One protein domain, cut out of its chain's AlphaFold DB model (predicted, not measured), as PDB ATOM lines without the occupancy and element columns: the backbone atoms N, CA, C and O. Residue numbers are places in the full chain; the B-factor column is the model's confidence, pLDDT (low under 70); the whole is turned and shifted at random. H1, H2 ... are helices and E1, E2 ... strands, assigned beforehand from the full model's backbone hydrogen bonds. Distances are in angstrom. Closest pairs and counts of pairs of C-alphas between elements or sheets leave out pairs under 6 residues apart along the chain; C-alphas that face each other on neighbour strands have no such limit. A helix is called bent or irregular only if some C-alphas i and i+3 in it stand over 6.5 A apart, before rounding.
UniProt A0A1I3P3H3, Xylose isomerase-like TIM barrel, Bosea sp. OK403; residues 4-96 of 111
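Overview. This is residues 4 to 96 of the 111 residues of the protein "Xylose isomerase-like TIM barrel" of Bosea sp. OK403 (UniProt A0A1I3P3H3). A narrow ribbon of two parallel strands, E1 and E2, has the helices H2 and H5 side by side over one of its faces, and a helical hairpin, H3 and H4, makes a small head toward one end of the long axis. The short helix H1 lies between the ribbon and the head, and residues 68 to 85 run back from the head to H5. The printed part has 93 residues, with two named strands and five named helices in the order E1, H1, H2, E2, H3, H4, H5; the class is mostly helix. The whole is only just compact, close to loose, with a radius of gyration of the C-alphas of 14.5 A, and elongated, spanning 44 by 27 by 16 A.

Arrangement. E1, residues 14 to 17, and E2, residues 39 to 43, are parallel neighbours at 21 degrees; N 16 and O 41 are 2.9 A apart and N 40 and O 14 are 3.1 A apart, within hydrogen-bond range. With H1, residues 18 to 23, and H2, residues 28 to 38, between them they form a strand-helix-strand unit, two parallel neighbour strands joined through helices, with a right-handed crossover. The closest C-alphas of E1 and H2 are those of Leu 14 and Arg 38, 5.6 A apart. H2 touches H5, residues 86 to 94, at a shallow tilt of 10 degrees, the same way; their closest C-alphas are those of Val 29 and Val 89, at 4.9 A. H1 and H2 only just touch, and only at the corner, with 3 pairs of C-alphas within 8 A; the closest, of Thr 18 and Pro 28, are 5.4 A apart. H1 is close to but not clearly touching H3, residues 49 to 57, with the C-alphas of Trp 23 and Met 52 closest at 7.1 A. H3 and H4, residues 62 to 67, form a helical hairpin at a steep tilt of 40 degrees and only just touch, with 3 pairs of C-alphas within 8 A, the closest being Ala 55 and Ala 65 at 6.0 A. H4 and H5 are apart. In H1, H3, H4 and H5 every O i to N i+4 pair is within hydrogen-bond range; in H2 5 of 7 are.

Along the chain. E1 begins at C-alpha 14, (278.777, 264.506, 138.813), and E2 is 11.0 A long. H2, 14.2 A long, is irregular: C-alphas 34 and 37 are 8.3 A apart. H3 is 12.5 A long and begins at C-alpha 49, (285.158, 261.105, 162.618). H5, 11.4 A long, ends at C-alpha 94, (265.539, 261.772, 145.348).

Size, cuts and confidence. The C-alphas of Gly 9 and Lys 71, the two farthest apart, are 45.5 A apart. The link from H4 to H5, 18 residues, is long, and the other links between named elements are tight. Residues 46 to 47 pair antiparallel with residues 76 to 77 of that long link. The printed part has no cut; its mean pLDDT is 93.3, and residues 94 to 96 are under 70.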
ATOM      1  N   GLU A   4     284.573 273.170 138.058       87.12
ATOM      2  CA  GLU A   4     284.881 272.013 137.222       87.12
ATOM      3  C   GLU A   4     283.640 271.582 136.438       87.12
ATOM      4  O   GLU A   4     283.683 271.479 135.218       87.12
ATOM      5  N   ILE A   5     282.504 271.422 137.125       91.19
ATOM      6  CA  ILE A   5     281.228 271.062 136.491       91.19
ATOM      7  C   ILE A   5     280.711 272.201 135.607       91.19
ATOM      8  O   ILE A   5     280.242 271.944 134.499       91.19
ATOM      9  N   GLY A   6     280.825 273.455 136.057       91.25
ATOM     10  CA  GLY A   6     280.388 274.626 135.291       91.25
ATOM     11  C   GLY A   6     281.159 274.841 133.985       91.25
ATOM     12  O   GLY A   6     280.615 275.421 133.054       91.25
ATOM     13  N   ALA A   7     282.391 274.336 133.895       94.94
ATOM     14  CA  ALA A   7     283.208 274.375 132.683       94.94
ATOM     15  C   ALA A   7     282.926 273.216 131.706       94.94
ATOM     16  O   ALA A   7     283.578 273.122 130.668       94.94
ATOM     17  N   THR A   8     281.982 272.320 132.021       95.62
ATOM     18  CA  THR A   8     281.661 271.148 131.191       95.62
ATOM     19  C   THR A   8     280.263 271.230 130.583       95.62
ATOM     20  O   THR A   8     279.326 271.728 131.210       95.62
ATOM     21  N   GLY A   9     280.114 270.684 129.372       93.44
ATOM     22  CA  GLY A   9     278.818 270.544 128.705       93.44
ATOM     23  C   GLY A   9     277.915 269.485 129.346       93.44
ATOM     24  O   GLY A   9     278.326 268.750 130.245       93.44
ATOM     25  N   GLU A  10     276.683 269.382 128.848       91.12
ATOM     26  CA  GLU A  10     275.608 268.568 129.443       91.12
ATOM     27  C   GLU A  10     275.946 267.077 129.581       91.12
ATOM     28  O   GLU A  10     275.506 266.441 130.532       91.12
ATOM     29  N   ALA A  11     276.779 266.526 128.693       93.81
ATOM     30  CA  ALA A  11     277.159 265.111 128.715       93.81
ATOM     31  C   ALA A  11     277.981 264.691 129.952       93.81
ATOM     32  O   ALA A  11     278.122 263.498 130.220       93.81
ATOM     33  N   VAL A  12     278.555 265.644 130.693       93.62
ATOM     34  CA  VAL A  12     279.350 265.360 131.894       93.62
ATOM     35  C   VAL A  12     278.449 265.415 133.119       93.62
ATOM     36  O   VAL A  12     277.815 266.430 133.381       93.62
ATOM     37  N   HIS A  13     278.408 264.358 133.917       92.38
ATOM     38  CA  HIS A  13     277.642 264.337 135.163       92.38
ATOM     39  C   HIS A  13     278.573 264.181 136.371       92.38
ATOM     40  O   HIS A  13     279.685 263.669 136.262       92.38
ATOM     41  N   LEU A  14     278.107 264.632 137.531       93.12
ATOM     42  CA  LEU A  14     278.777 264.506 138.813       93.12
ATOM     43  C   LEU A  14     278.430 263.162 139.464       93.12
ATOM     44  O   LEU A  14     277.258 262.820 139.653       93.12
ATOM     45  N   LEU A  15     279.469 262.447 139.881       95.06
ATOM     46  CA  LEU A  15     279.369 261.419 140.905       95.06
ATOM     47  C   LEU A  15     279.544 262.099 142.262       95.06
ATOM     48  O   LEU A  15     280.610 262.640 142.553       95.06
ATOM     49  N   LEU A  16     278.500 262.091 143.089       96.00
ATOM     50  CA  LEU A  16     278.594 262.597 144.455       96.00
ATOM     51  C   LEU A  16     279.142 261.493 145.365       96.00
ATOM     52  O   LEU A  16     278.423 260.551 145.699       96.00
ATOM     53  N   ASP A  17     280.403 261.611 145.775       97.69
ATOM     54  CA  ASP A  17     280.993 260.750 146.802       97.69
ATOM     55  C   ASP A  17     280.942 261.451 148.161       97.69
ATOM     56  O   ASP A  17     281.621 262.450 148.404       97.69
ATOM     57  N   THR A  18     280.085 260.933 149.037       98.31
ATOM     58  CA  THR A  18     279.818 261.525 150.355       98.31
ATOM     59  C   THR A  18     281.015 261.448 151.302       98.31
ATOM     60  O   THR A  18     281.220 262.369 152.096       98.31
ATOM     61  N   GLY A  19     281.845 260.413 151.178       98.06
ATOM     62  CA  GLY A  19     282.994 260.204 152.052       98.06
ATOM     63  C   GLY A  19     284.149 261.114 151.667       98.06
ATOM     64  O   GLY A  19     284.689 261.823 152.516       98.06
ATOM     65  N   HIS A  20     284.477 261.153 150.374       97.38
ATOM     66  CA  HIS A  20     285.526 262.034 149.865       97.38
ATOM     67  C   HIS A  20     285.176 263.513 150.039       97.38
ATOM     68  O   HIS A  20     286.053 264.295 150.395       97.38
ATOM     69  N   ALA A  21     283.910 263.900 149.833       97.31
ATOM     70  CA  ALA A  21     283.463 265.262 150.112       97.31
ATOM     71  C   ALA A  21     283.718 265.633 151.578       97.31
ATOM     72  O   ALA A  21     284.405 266.615 151.846       97.31
ATOM     73  N   THR A  22     283.238 264.801 152.504       97.88
ATOM     74  CA  THR A  22     283.348 265.042 153.948       97.88
ATOM     75  C   THR A  22     284.803 265.132 154.404       97.88
ATOM     76  O   THR A  22     285.184 266.094 155.066       97.88
ATOM     77  N   TRP A  23     285.643 264.167 154.021       96.44
ATOM     78  CA  TRP A  23     287.049 264.162 154.431       96.44
ATOM     79  C   TRP A  23     287.867 265.263 153.739       96.44
ATOM     80  O   TRP A  23     288.755 265.853 154.346       96.44
ATOM     81  N   GLY A  24     287.509 265.628 152.506       94.88
ATOM     82  CA  GLY A  24     288.057 266.795 151.811       94.88
ATOM     83  C   GLY A  24     287.603 268.147 152.380       94.88
ATOM     84  O   GLY A  24     287.979 269.182 151.834       94.88
ATOM     85  N   GLY A  25     286.792 268.157 153.446       95.25
ATOM     86  CA  GLY A  25     286.304 269.364 154.119       95.25
ATOM     87  C   GLY A  25     285.082 270.013 153.464       95.25
ATOM     88  O   GLY A  25     284.681 271.106 153.862       95.25
ATOM     89  N   ALA A  26     284.478 269.371 152.465       96.00
ATOM     90  CA  ALA A  26     283.238 269.822 151.850       96.00
ATOM     91  C   ALA A  26     282.010 269.219 152.549       96.00
ATOM     92  O   ALA A  26     282.037 268.097 153.047       96.00
ATOM     93  N   ASP A  27     280.894 269.947 152.514       97.19
ATOM     94  CA  ASP A  27     279.603 269.423 152.955       97.19
ATOM     95  C   ASP A  27     278.896 268.684 151.796       97.19
ATOM     96  O   ASP A  27     278.542 269.314 150.786       97.19
ATOM     97  N   PRO A  28     278.663 267.359 151.904       97.25
ATOM     98  CA  PRO A  28     277.958 266.603 150.874       97.25
ATOM     99  C   PRO A  28     276.505 267.052 150.669       97.25
ATOM    100  O   PRO A  28     276.004 266.938 149.549       97.25
ATOM    101  N   VAL A  29     275.829 267.594 151.689       96.94
ATOM    102  CA  VAL A  29     274.462 268.128 151.565       96.94
ATOM    103  C   VAL A  29     274.482 269.401 150.720       96.94
ATOM    104  O   VAL A  29     273.734 269.513 149.744       96.94
ATOM    105  N   ALA A  30     275.395 270.330 151.011       96.38
ATOM    106  CA  ALA A  30     275.591 271.525 150.195       96.38
ATOM    107  C   ALA A  30     275.991 271.194 148.746       96.38
ATOM    108  O   ALA A  30     275.513 271.839 147.808       96.38
ATOM    109  N   LEU A  31     276.842 270.184 148.528       95.25
ATOM    110  CA  LEU A  31     277.184 269.717 147.180       95.25
ATOM    111  C   LEU A  31     275.975 269.120 146.458       95.25
ATOM    112  O   LEU A  31     275.743 269.463 145.297       95.25
ATOM    113  N   ALA A  32     275.181 268.290 147.140       95.19
ATOM    114  CA  ALA A  32     273.952 267.734 146.588       95.19
ATOM    115  C   ALA A  32     272.984 268.846 146.165       95.19
ATOM    116  O   ALA A  32     272.492 268.829 145.041       95.19
ATOM    117  N   ALA A  33     272.780 269.862 147.008       94.44
ATOM    118  CA  ALA A  33     271.913 270.995 146.696       94.44
ATOM    119  C   ALA A  33     272.418 271.794 145.485       94.44
ATOM    120  O   ALA A  33     271.650 272.108 144.576       94.44
ATOM    121  N   ARG A  34     273.724 272.095 145.448       93.38
ATOM    122  CA  ARG A  34     274.344 272.897 144.382       93.38
ATOM    123  C   ARG A  34     274.376 272.183 143.039       93.38
ATOM    124  O   ARG A  34     274.308 272.865 142.024       93.38
ATOM    125  N   CYS A  35     274.526 270.860 143.032       92.06
ATOM    126  CA  CYS A  35     274.782 270.068 141.828       92.06
ATOM    127  C   CYS A  35     273.637 269.123 141.456       92.06
ATOM    128  O   CYS A  35     273.820 268.318 140.549       92.06
ATOM    129  N   ARG A  36     272.479 269.203 142.123       90.75
ATOM    130  CA  ARG A  36     271.360 268.248 141.991       90.75
ATOM    131  C   ARG A  36     271.007 267.874 140.545       90.75
ATOM    132  O   ARG A  36     270.750 266.714 140.267       90.75
ATOM    133  N   GLU A  37     271.052 268.838 139.626       89.31
ATOM    134  CA  GLU A  37     270.677 268.663 138.211       89.31
ATOM    135  C   GLU A  37     271.744 267.925 137.396       89.31
ATOM    136  O   GLU A  37     271.462 267.390 136.332       89.31
ATOM    137  N   ARG A  38     272.981 267.890 137.898       91.50
ATOM    138  CA  ARG A  38     274.123 267.238 137.257       91.50
ATOM    139  C   ARG A  38     274.543 265.962 137.977       91.50
ATOM    140  O   ARG A  38     275.471 265.320 137.507       91.50
ATOM    141  N   ILE A  39     273.912 265.576 139.089       92.19
ATOM    142  CA  ILE A  39     274.233 264.324 139.788       92.19
ATOM    143  C   ILE A  39     273.580 263.151 139.056       92.19
ATOM    144  O   ILE A  39     272.369 263.120 138.871       92.19
ATOM    145  N   SER A  40     274.374 262.153 138.674       91.38
ATOM    146  CA  SER A  40     273.870 260.915 138.051       91.38
ATOM    147  C   SER A  40     274.149 259.662 138.871       91.38
ATOM    148  O   SER A  40     273.514 258.627 138.661       91.38
ATOM    149  N   HIS A  41     275.094 259.745 139.807       92.38
ATOM    150  CA  HIS A  41     275.527 258.623 140.625       92.38
ATOM    151  C   HIS A  41     275.934 259.097 142.019       92.38
ATOM    152  O   HIS A  41     276.431 260.213 142.183       92.38
ATOM    153  N   VAL A  42     275.737 258.243 143.023       94.38
ATOM    154  CA  VAL A  42     276.105 258.536 144.411       94.38
ATOM    155  C   VAL A  42     276.924 257.379 144.965       94.38
ATOM    156  O   VAL A  42     276.466 256.239 144.958       94.38
ATOM    157  N   HIS A  43     278.108 257.684 145.490       97.56
ATOM    158  CA  HIS A  43     278.839 256.786 146.375       97.56
ATOM    159  C   HIS A  43     278.516 257.144 147.827       97.56
ATOM    160  O   HIS A  43     278.870 258.213 148.340       97.56
ATOM    161  N   ALA A  44     277.813 256.230 148.488       96.88
ATOM    162  CA  ALA A  44     277.423 256.355 149.883       96.88
ATOM    163  C   ALA A  44     278.524 255.768 150.785       96.88
ATOM    164  O   ALA A  44     278.421 254.634 151.245       96.88
ATOM    165  N   LYS A  45     279.612 256.529 150.955       97.31
ATOM    166  CA  LYS A  45     280.701 256.242 151.896       97.31
ATOM    167  C   LYS A  45     280.553 257.164 153.100       97.31
ATOM    168  O   LYS A  45     280.633 258.379 152.940       97.31
ATOM    169  N   ASP A  46     280.341 256.601 154.277       98.44
ATOM    170  CA  ASP A  46     280.289 257.380 155.510       98.44
ATOM    171  C   ASP A  46     281.695 257.497 156.115       98.44
ATOM    172  O   ASP A  46     282.625 256.802 155.691       98.44
ATOM    173  N   VAL A  47     281.870 258.390 157.084       98.44
ATOM    174  CA  VAL A  47     283.177 258.737 157.649       98.44
ATOM    175  C   VAL A  47     283.187 258.554 159.160       98.44
ATOM    176  O   VAL A  47     282.409 259.170 159.890       98.44
ATOM    177  N   ARG A  48     284.139 257.758 159.652       98.06
ATOM    178  CA  ARG A  48     284.449 257.653 161.079       98.06
ATOM    179  C   ARG A  48     285.244 258.879 161.516       98.06
ATOM    180  O   ARG A  48     286.462 258.939 161.340       98.06
ATOM    181  N   LYS A  49     284.558 259.850 162.127       97.06
ATOM    182  CA  LYS A  49     285.158 261.105 162.618       97.06
ATOM    183  C   LYS A  49     286.434 260.914 163.463       97.06
ATOM    184  O   LYS A  49     287.378 261.665 163.223       97.06
ATOM    185  N   PRO A  50     286.518 259.945 164.402       96.31
ATOM    186  CA  PRO A  50     287.731 259.756 165.202       96.31
ATOM    187  C   PRO A  50     288.946 259.355 164.356       96.31
ATOM    188  O   PRO A  50     290.004 259.961 164.488       96.31
ATOM    189  N   VAL A  51     288.768 258.405 163.429       96.56
ATOM    190  CA  VAL A  51     289.840 257.923 162.542       96.56
ATOM    191  C   VAL A  51     290.278 259.024 161.578       96.56
ATOM    192  O   VAL A  51     291.469 259.227 161.373       96.56
ATOM    193  N   MET A  52     289.327 259.789 161.031       96.81
ATOM    194  CA  MET A  52     289.625 260.938 160.169       96.81
ATOM    195  C   MET A  52     290.494 261.980 160.886       96.81
ATOM    196  O   MET A  52     291.468 262.473 160.317       96.81
ATOM    197  N   ALA A  53     290.148 262.312 162.134       96.38
ATOM    198  CA  ALA A  53     290.899 263.271 162.936       96.38
ATOM    199  C   ALA A  53     292.313 262.758 163.246       96.38
ATOM    200  O   ALA A  53     293.284 263.491 163.066       96.38
ATOM    201  N   GLN A  54     292.431 261.493 163.653       95.62
ATOM    202  CA  GLN A  54     293.716 260.862 163.943       95.62
ATOM    203  C   GLN A  54     294.617 260.814 162.704       95.62
ATOM    204  O   GLN A  54     295.761 261.258 162.766       95.62
ATOM    205  N   ALA A  55     294.088 260.367 161.562       95.56
ATOM    206  CA  ALA A  55     294.821 260.318 160.298       95.56
ATOM    207  C   ALA A  55     295.363 261.695 159.882       95.56
ATOM    208  O   ALA A  55     296.474 261.784 159.360       95.56
ATOM    209  N   GLY A  56     294.604 262.768 160.136       94.50
ATOM    210  CA  GLY A  56     295.040 264.142 159.885       94.50
ATOM    211  C   GLY A  56     296.158 264.608 160.820       94.50
ATOM    212  O   GLY A  56     297.128 265.200 160.354       94.50
ATOM    213  N   VAL A  57     296.050 264.319 162.122       96.75
ATOM    214  CA  VAL A  57     297.074 264.678 163.123       96.75
ATOM    215  C   VAL A  57     298.380 263.922 162.886       96.75
ATOM    216  O   VAL A  57     299.459 264.499 162.977       96.75
ATOM    217  N   GLU A  58     298.288 262.635 162.565       95.56
ATOM    218  CA  GLU A  58     299.446 261.761 162.379       95.56
ATOM    219  C   GLU A  58     299.993 261.755 160.941       95.56
ATOM    220  O   GLU A  58     300.970 261.062 160.660       95.56
ATOM    221  N   GLY A  59     299.369 262.490 160.015       95.12
ATOM    222  CA  GLY A  59     299.826 262.597 158.627       95.12
ATOM    223  C   GLY A  59     299.822 261.264 157.875       95.12
ATOM    224  O   GLY A  59     300.779 260.946 157.168       95.12
ATOM    225  N   TRP A  60     298.777 260.453 158.047       95.25
ATOM    226  CA  TRP A  60     298.683 259.146 157.395       95.25
ATOM    227  C   TRP A  60     298.599 259.264 155.872       95.25
ATOM    228  O   TRP A  60     298.006 260.199 155.329       95.25
ATOM    229  N   SER A  61     299.136 258.262 155.171       94.94
ATOM    230  CA  SER A  61     298.857 258.118 153.745       94.94
ATOM    231  C   SER A  61     297.372 257.807 153.524       94.94
ATOM    232  O   SER A  61     296.692 257.271 154.404       94.94
ATOM    233  N   LEU A  62     296.860 258.092 152.321       93.19
ATOM    234  CA  LEU A  62     295.486 257.727 151.960       93.19
ATOM    235  C   LEU A  62     295.233 256.227 152.170       93.19
ATOM    236  O   LEU A  62     294.178 255.852 152.674       93.19
ATOM    237  N   LEU A  63     296.194 255.379 151.792       94.94
ATOM    238  CA  LEU A  63     296.051 253.931 151.909       94.94
ATOM    239  C   LEU A  63     295.956 253.499 153.375       94.94
ATOM    240  O   LEU A  63     295.043 252.750 153.711       94.94
ATOM    241  N   ASP A  64     296.828 254.020 154.242       95.88
ATOM    242  CA  ASP A  64     296.798 253.712 155.679       95.88
ATOM    243  C   ASP A  64     295.482 254.158 156.318       95.88
ATOM    244  O   ASP A  64     294.881 253.429 157.097       95.88
ATOM    245  N   ALA A  65     294.986 255.338 155.955       95.94
ATOM    246  CA  ALA A  65     293.722 255.845 156.468       95.94
ATOM    247  C   ALA A  65     292.508 255.060 155.968       95.94
ATOM    248  O   ALA A  65     291.540 254.899 156.707       95.94
ATOM    249  N   VAL A  66     292.548 254.521 154.749       95.69
ATOM    250  CA  VAL A  66     291.468 253.680 154.217       95.69
ATOM    251  C   VAL A  66     291.503 252.268 154.797       95.69
ATOM    252  O   VAL A  66     290.441 251.727 155.098       95.69
ATOM    253  N   LEU A  67     292.686 251.669 154.952       95.06
ATOM    254  CA  LEU A  67     292.834 250.304 155.464       95.06
ATOM    255  C   LEU A  67     292.793 250.227 156.996       95.06
ATOM    256  O   LEU A  67     292.417 249.188 157.533       95.06
ATOM    257  N   GLY A  68     293.144 251.314 157.684       91.88
ATOM    258  CA  GLY A  68     293.464 251.305 159.107       91.88
ATOM    259  C   GLY A  68     294.888 250.798 159.367       91.88
ATOM    260  O   GLY A  68     295.538 250.213 158.497       91.88
ATOM    261  N   LYS A  69     295.392 251.015 160.587       84.50
ATOM    262  CA  LYS A  69     296.694 250.499 161.027       84.50
ATOM    263  C   LYS A  69     296.507 249.279 161.931       84.50
ATOM    264  O   LYS A  69     295.943 249.353 163.020       84.50
ATOM    265  N   GLY A  70     297.004 248.124 161.490       81.81
ATOM    266  CA  GLY A  70     296.962 246.884 162.269       81.81
ATOM    267  C   GLY A  70     295.540 246.355 162.483       81.81
ATOM    268  O   GLY A  70     294.945 245.805 161.563       81.81
ATOM    269  N   LYS A  71     295.025 246.463 163.715       77.31
ATOM    270  CA  LYS A  71     293.666 246.015 164.085       77.31
ATOM    271  C   LYS A  71     292.627 247.141 164.053       77.31
ATOM    272  O   LYS A  71     291.461 246.893 164.351       77.31
ATOM    273  N   GLU A  72     293.046 248.367 163.756       87.38
ATOM    274  CA  GLU A  72     292.158 249.524 163.710       87.38
ATOM    275  C   GLU A  72     291.309 249.525 162.437       87.38
ATOM    276  O   GLU A  72     291.731 249.054 161.382       87.38
ATOM    277  N   LEU A  73     290.098 250.073 162.538       92.56
ATOM    278  CA  LEU A  73     289.225 250.262 161.384       92.56
ATOM    279  C   LEU A  73     289.689 251.460 160.553       92.56
ATOM    280  O   LEU A  73     290.123 252.477 161.094       92.56
ATOM    281  N   GLY A  74     289.509 251.370 159.237       96.75
ATOM    282  CA  GLY A  74     289.715 252.493 158.331       96.75
ATOM    283  C   GLY A  74     288.693 253.624 158.491       96.75
ATOM    284  O   GLY A  74     287.648 253.495 159.140       96.75
ATOM    285  N   VAL A  75     288.988 254.747 157.841       97.69
ATOM    286  CA  VAL A  75     288.217 255.995 157.913       97.69
ATOM    287  C   VAL A  75     286.827 255.885 157.294       97.69
ATOM    288  O   VAL A  75     285.884 256.490 157.805       97.69
ATOM    289  N   TYR A  76     286.674 255.104 156.222       98.00
ATOM    290  CA  TYR A  76     285.387 254.930 155.556       98.00
ATOM    291  C   TYR A  76     284.557 253.817 156.191       98.00
ATOM    292  O   TYR A  76     285.067 252.768 156.592       98.00
ATOM    293  N   THR A  77     283.248 254.037 156.232       98.06
ATOM    294  CA  THR A  77     282.267 253.069 156.723       98.06
ATOM    295  C   THR A  77     280.966 253.120 155.923       98.06
ATOM    296  O   THR A  77     280.842 253.853 154.937       98.06
ATOM    297  N   VAL A  78     280.015 252.272 156.305       97.50
ATOM    298  CA  VAL A  78     278.676 252.204 155.731       97.50
ATOM    299  C   VAL A  78     277.799 253.357 156.243       97.50
ATOM    300  O   VAL A  78     277.975 253.799 157.379       97.50
ATOM    301  N   PRO A  79     276.837 253.840 155.438       97.56
ATOM    302  CA  PRO A  79     275.881 254.866 155.851       97.56
ATOM    303  C   PRO A  79     275.202 254.569 157.188       97.56
ATOM    304  O   PRO A  79     274.610 253.503 157.355       97.56
ATOM    305  N   GLY A  80     275.251 255.531 158.112       96.56
ATOM    306  CA  GLY A  80     274.649 255.420 159.444       96.56
ATOM    307  C   GLY A  80     275.609 254.929 160.532       96.56
ATOM    308  O   GLY A  80     275.246 254.975 161.702       96.56
ATOM    309  N   ASP A  81     276.827 254.518 160.164       97.62
ATOM    310  CA  ASP A  81     277.928 254.204 161.092       97.62
ATOM    311  C   ASP A  81     278.989 255.328 161.142       97.62
ATOM    312  O   ASP A  81     280.103 255.146 161.635       97.62
ATOM    313  N   GLY A  82     278.680 256.509 160.602       97.38
ATOM    314  CA  GLY A  82     279.578 257.658 160.603       97.38
ATOM    315  C   GLY A  82     278.867 258.978 160.889       97.38
ATOM    316  O   GLY A  82     278.019 259.069 161.774       97.38
ATOM    317  N   MET A  83     279.287 260.036 160.199       97.81
ATOM    318  CA  MET A  83     278.887 261.418 160.483       97.81
ATOM    319  C   MET A  83     278.135 262.115 159.344       97.81
ATOM    320  O   MET A  83     277.792 263.288 159.485       97.81
ATOM    321  N   VAL A  84     277.901 261.448 158.212       98.19
ATOM    322  CA  VAL A  84     277.201 262.051 157.069       98.19
ATOM    323  C   VAL A  84     275.680 262.034 157.278       98.19
ATOM    324  O   VAL A  84     275.088 260.989 157.546       98.19
ATOM    325  N   ASP A  85     275.014 263.175 157.053       97.38
ATOM    326  CA  ASP A  85     273.544 263.278 157.043       97.38
ATOM    327  C   ASP A  85     272.946 262.728 155.734       97.38
ATOM    328  O   ASP A  85     272.606 263.448 154.788       97.38
ATOM    329  N   TYR A  86     272.829 261.403 155.662       96.38
ATOM    330  CA  TYR A  86     272.237 260.718 154.514       96.38
ATOM    331  C   TYR A  86     270.763 261.044 154.252       96.38
ATOM    332  O   TYR A  86     270.406 261.171 153.074       96.38
ATOM    333  N   PRO A  87     269.880 261.178 155.263       95.44
ATOM    334  CA  PRO A  87     268.517 261.644 155.035       95.44
ATOM    335  C   PRO A  87     268.460 262.944 154.223       95.44
ATOM    336  O   PRO A  87     267.706 262.990 153.242       95.44
ATOM    337  N   ALA A  88     269.288 263.938 154.567       95.50
ATOM    338  CA  ALA A  88     269.376 265.207 153.847       95.50
ATOM    339  C   ALA A  88     269.988 265.049 152.447       95.50
ATOM    340  O   ALA A  88     269.389 265.503 151.466       95.50
ATOM    341  N   VAL A  89     271.122 264.342 152.317       95.31
ATOM    342  CA  VAL A  89     271.753 264.070 151.006       95.31
ATOM    343  C   VAL A  89     270.755 263.408 150.056       95.31
ATOM    344  O   VAL A  89     270.547 263.856 148.927       95.31
ATOM    345  N   PHE A  90     270.083 262.351 150.507       91.94
ATOM    346  CA  PHE A  90     269.142 261.627 149.666       91.94
ATOM    347  C   PHE A  90     267.855 262.400 149.409       91.94
ATOM    348  O   PHE A  90     267.257 262.179 148.364       91.94
ATOM    349  N   ALA A  91     267.412 263.307 150.282       91.62
ATOM    350  CA  ALA A  91     266.260 264.161 149.980       91.62
ATOM    351  C   ALA A  91     266.520 265.013 148.732       91.62
ATOM    352  O   ALA A  91     265.653 265.122 147.868       91.62
ATOM    353  N   LEU A  92     267.745 265.519 148.602       90.25
ATOM    354  CA  LEU A  92     268.180 266.331 147.470       90.25
ATOM    355  C   LEU A  92     268.421 265.488 146.210       90.25
ATOM    356  O   LEU A  92     268.078 265.919 145.112       90.25
ATOM    357  N   CYS A  93     268.926 264.259 146.358       82.94
ATOM    358  CA  CYS A  93     269.114 263.338 145.232       82.94
ATOM    359  C   CYS A  93     267.815 262.632 144.788       82.94
ATOM    360  O   CYS A  93     267.702 262.223 143.635       82.94
ATOM    361  N   ARG A  94     266.809 262.467 145.659       62.94
ATOM    362  CA  ARG A  94     265.539 261.772 145.348       62.94
ATOM    363  C   ARG A  94     264.721 262.480 144.269       62.94
ATOM    364  O   ARG A  94     264.011 261.797 143.534       62.94
ATOM    365  N   ALA A  95     264.888 263.793 144.102       53.16
ATOM    366  CA  ALA A  95     264.303 264.547 142.991       53.16
ATOM    367  C   ALA A  95     264.710 263.997 141.602       53.16
ATOM    368  O   ALA A  95     263.989 264.192 140.631       53.16
ATOM    369  N   ILE A  96     265.811 263.241 141.516       52.28
ATOM    370  CA  ILE A  96     266.343 262.640 140.281       52.28
ATOM    371  C   ILE A  96     265.597 261.331 139.924       52.28
ATOM    372  O   ILE A  96     265.511 260.928 138.765       52.28
TER     373      ILE A  96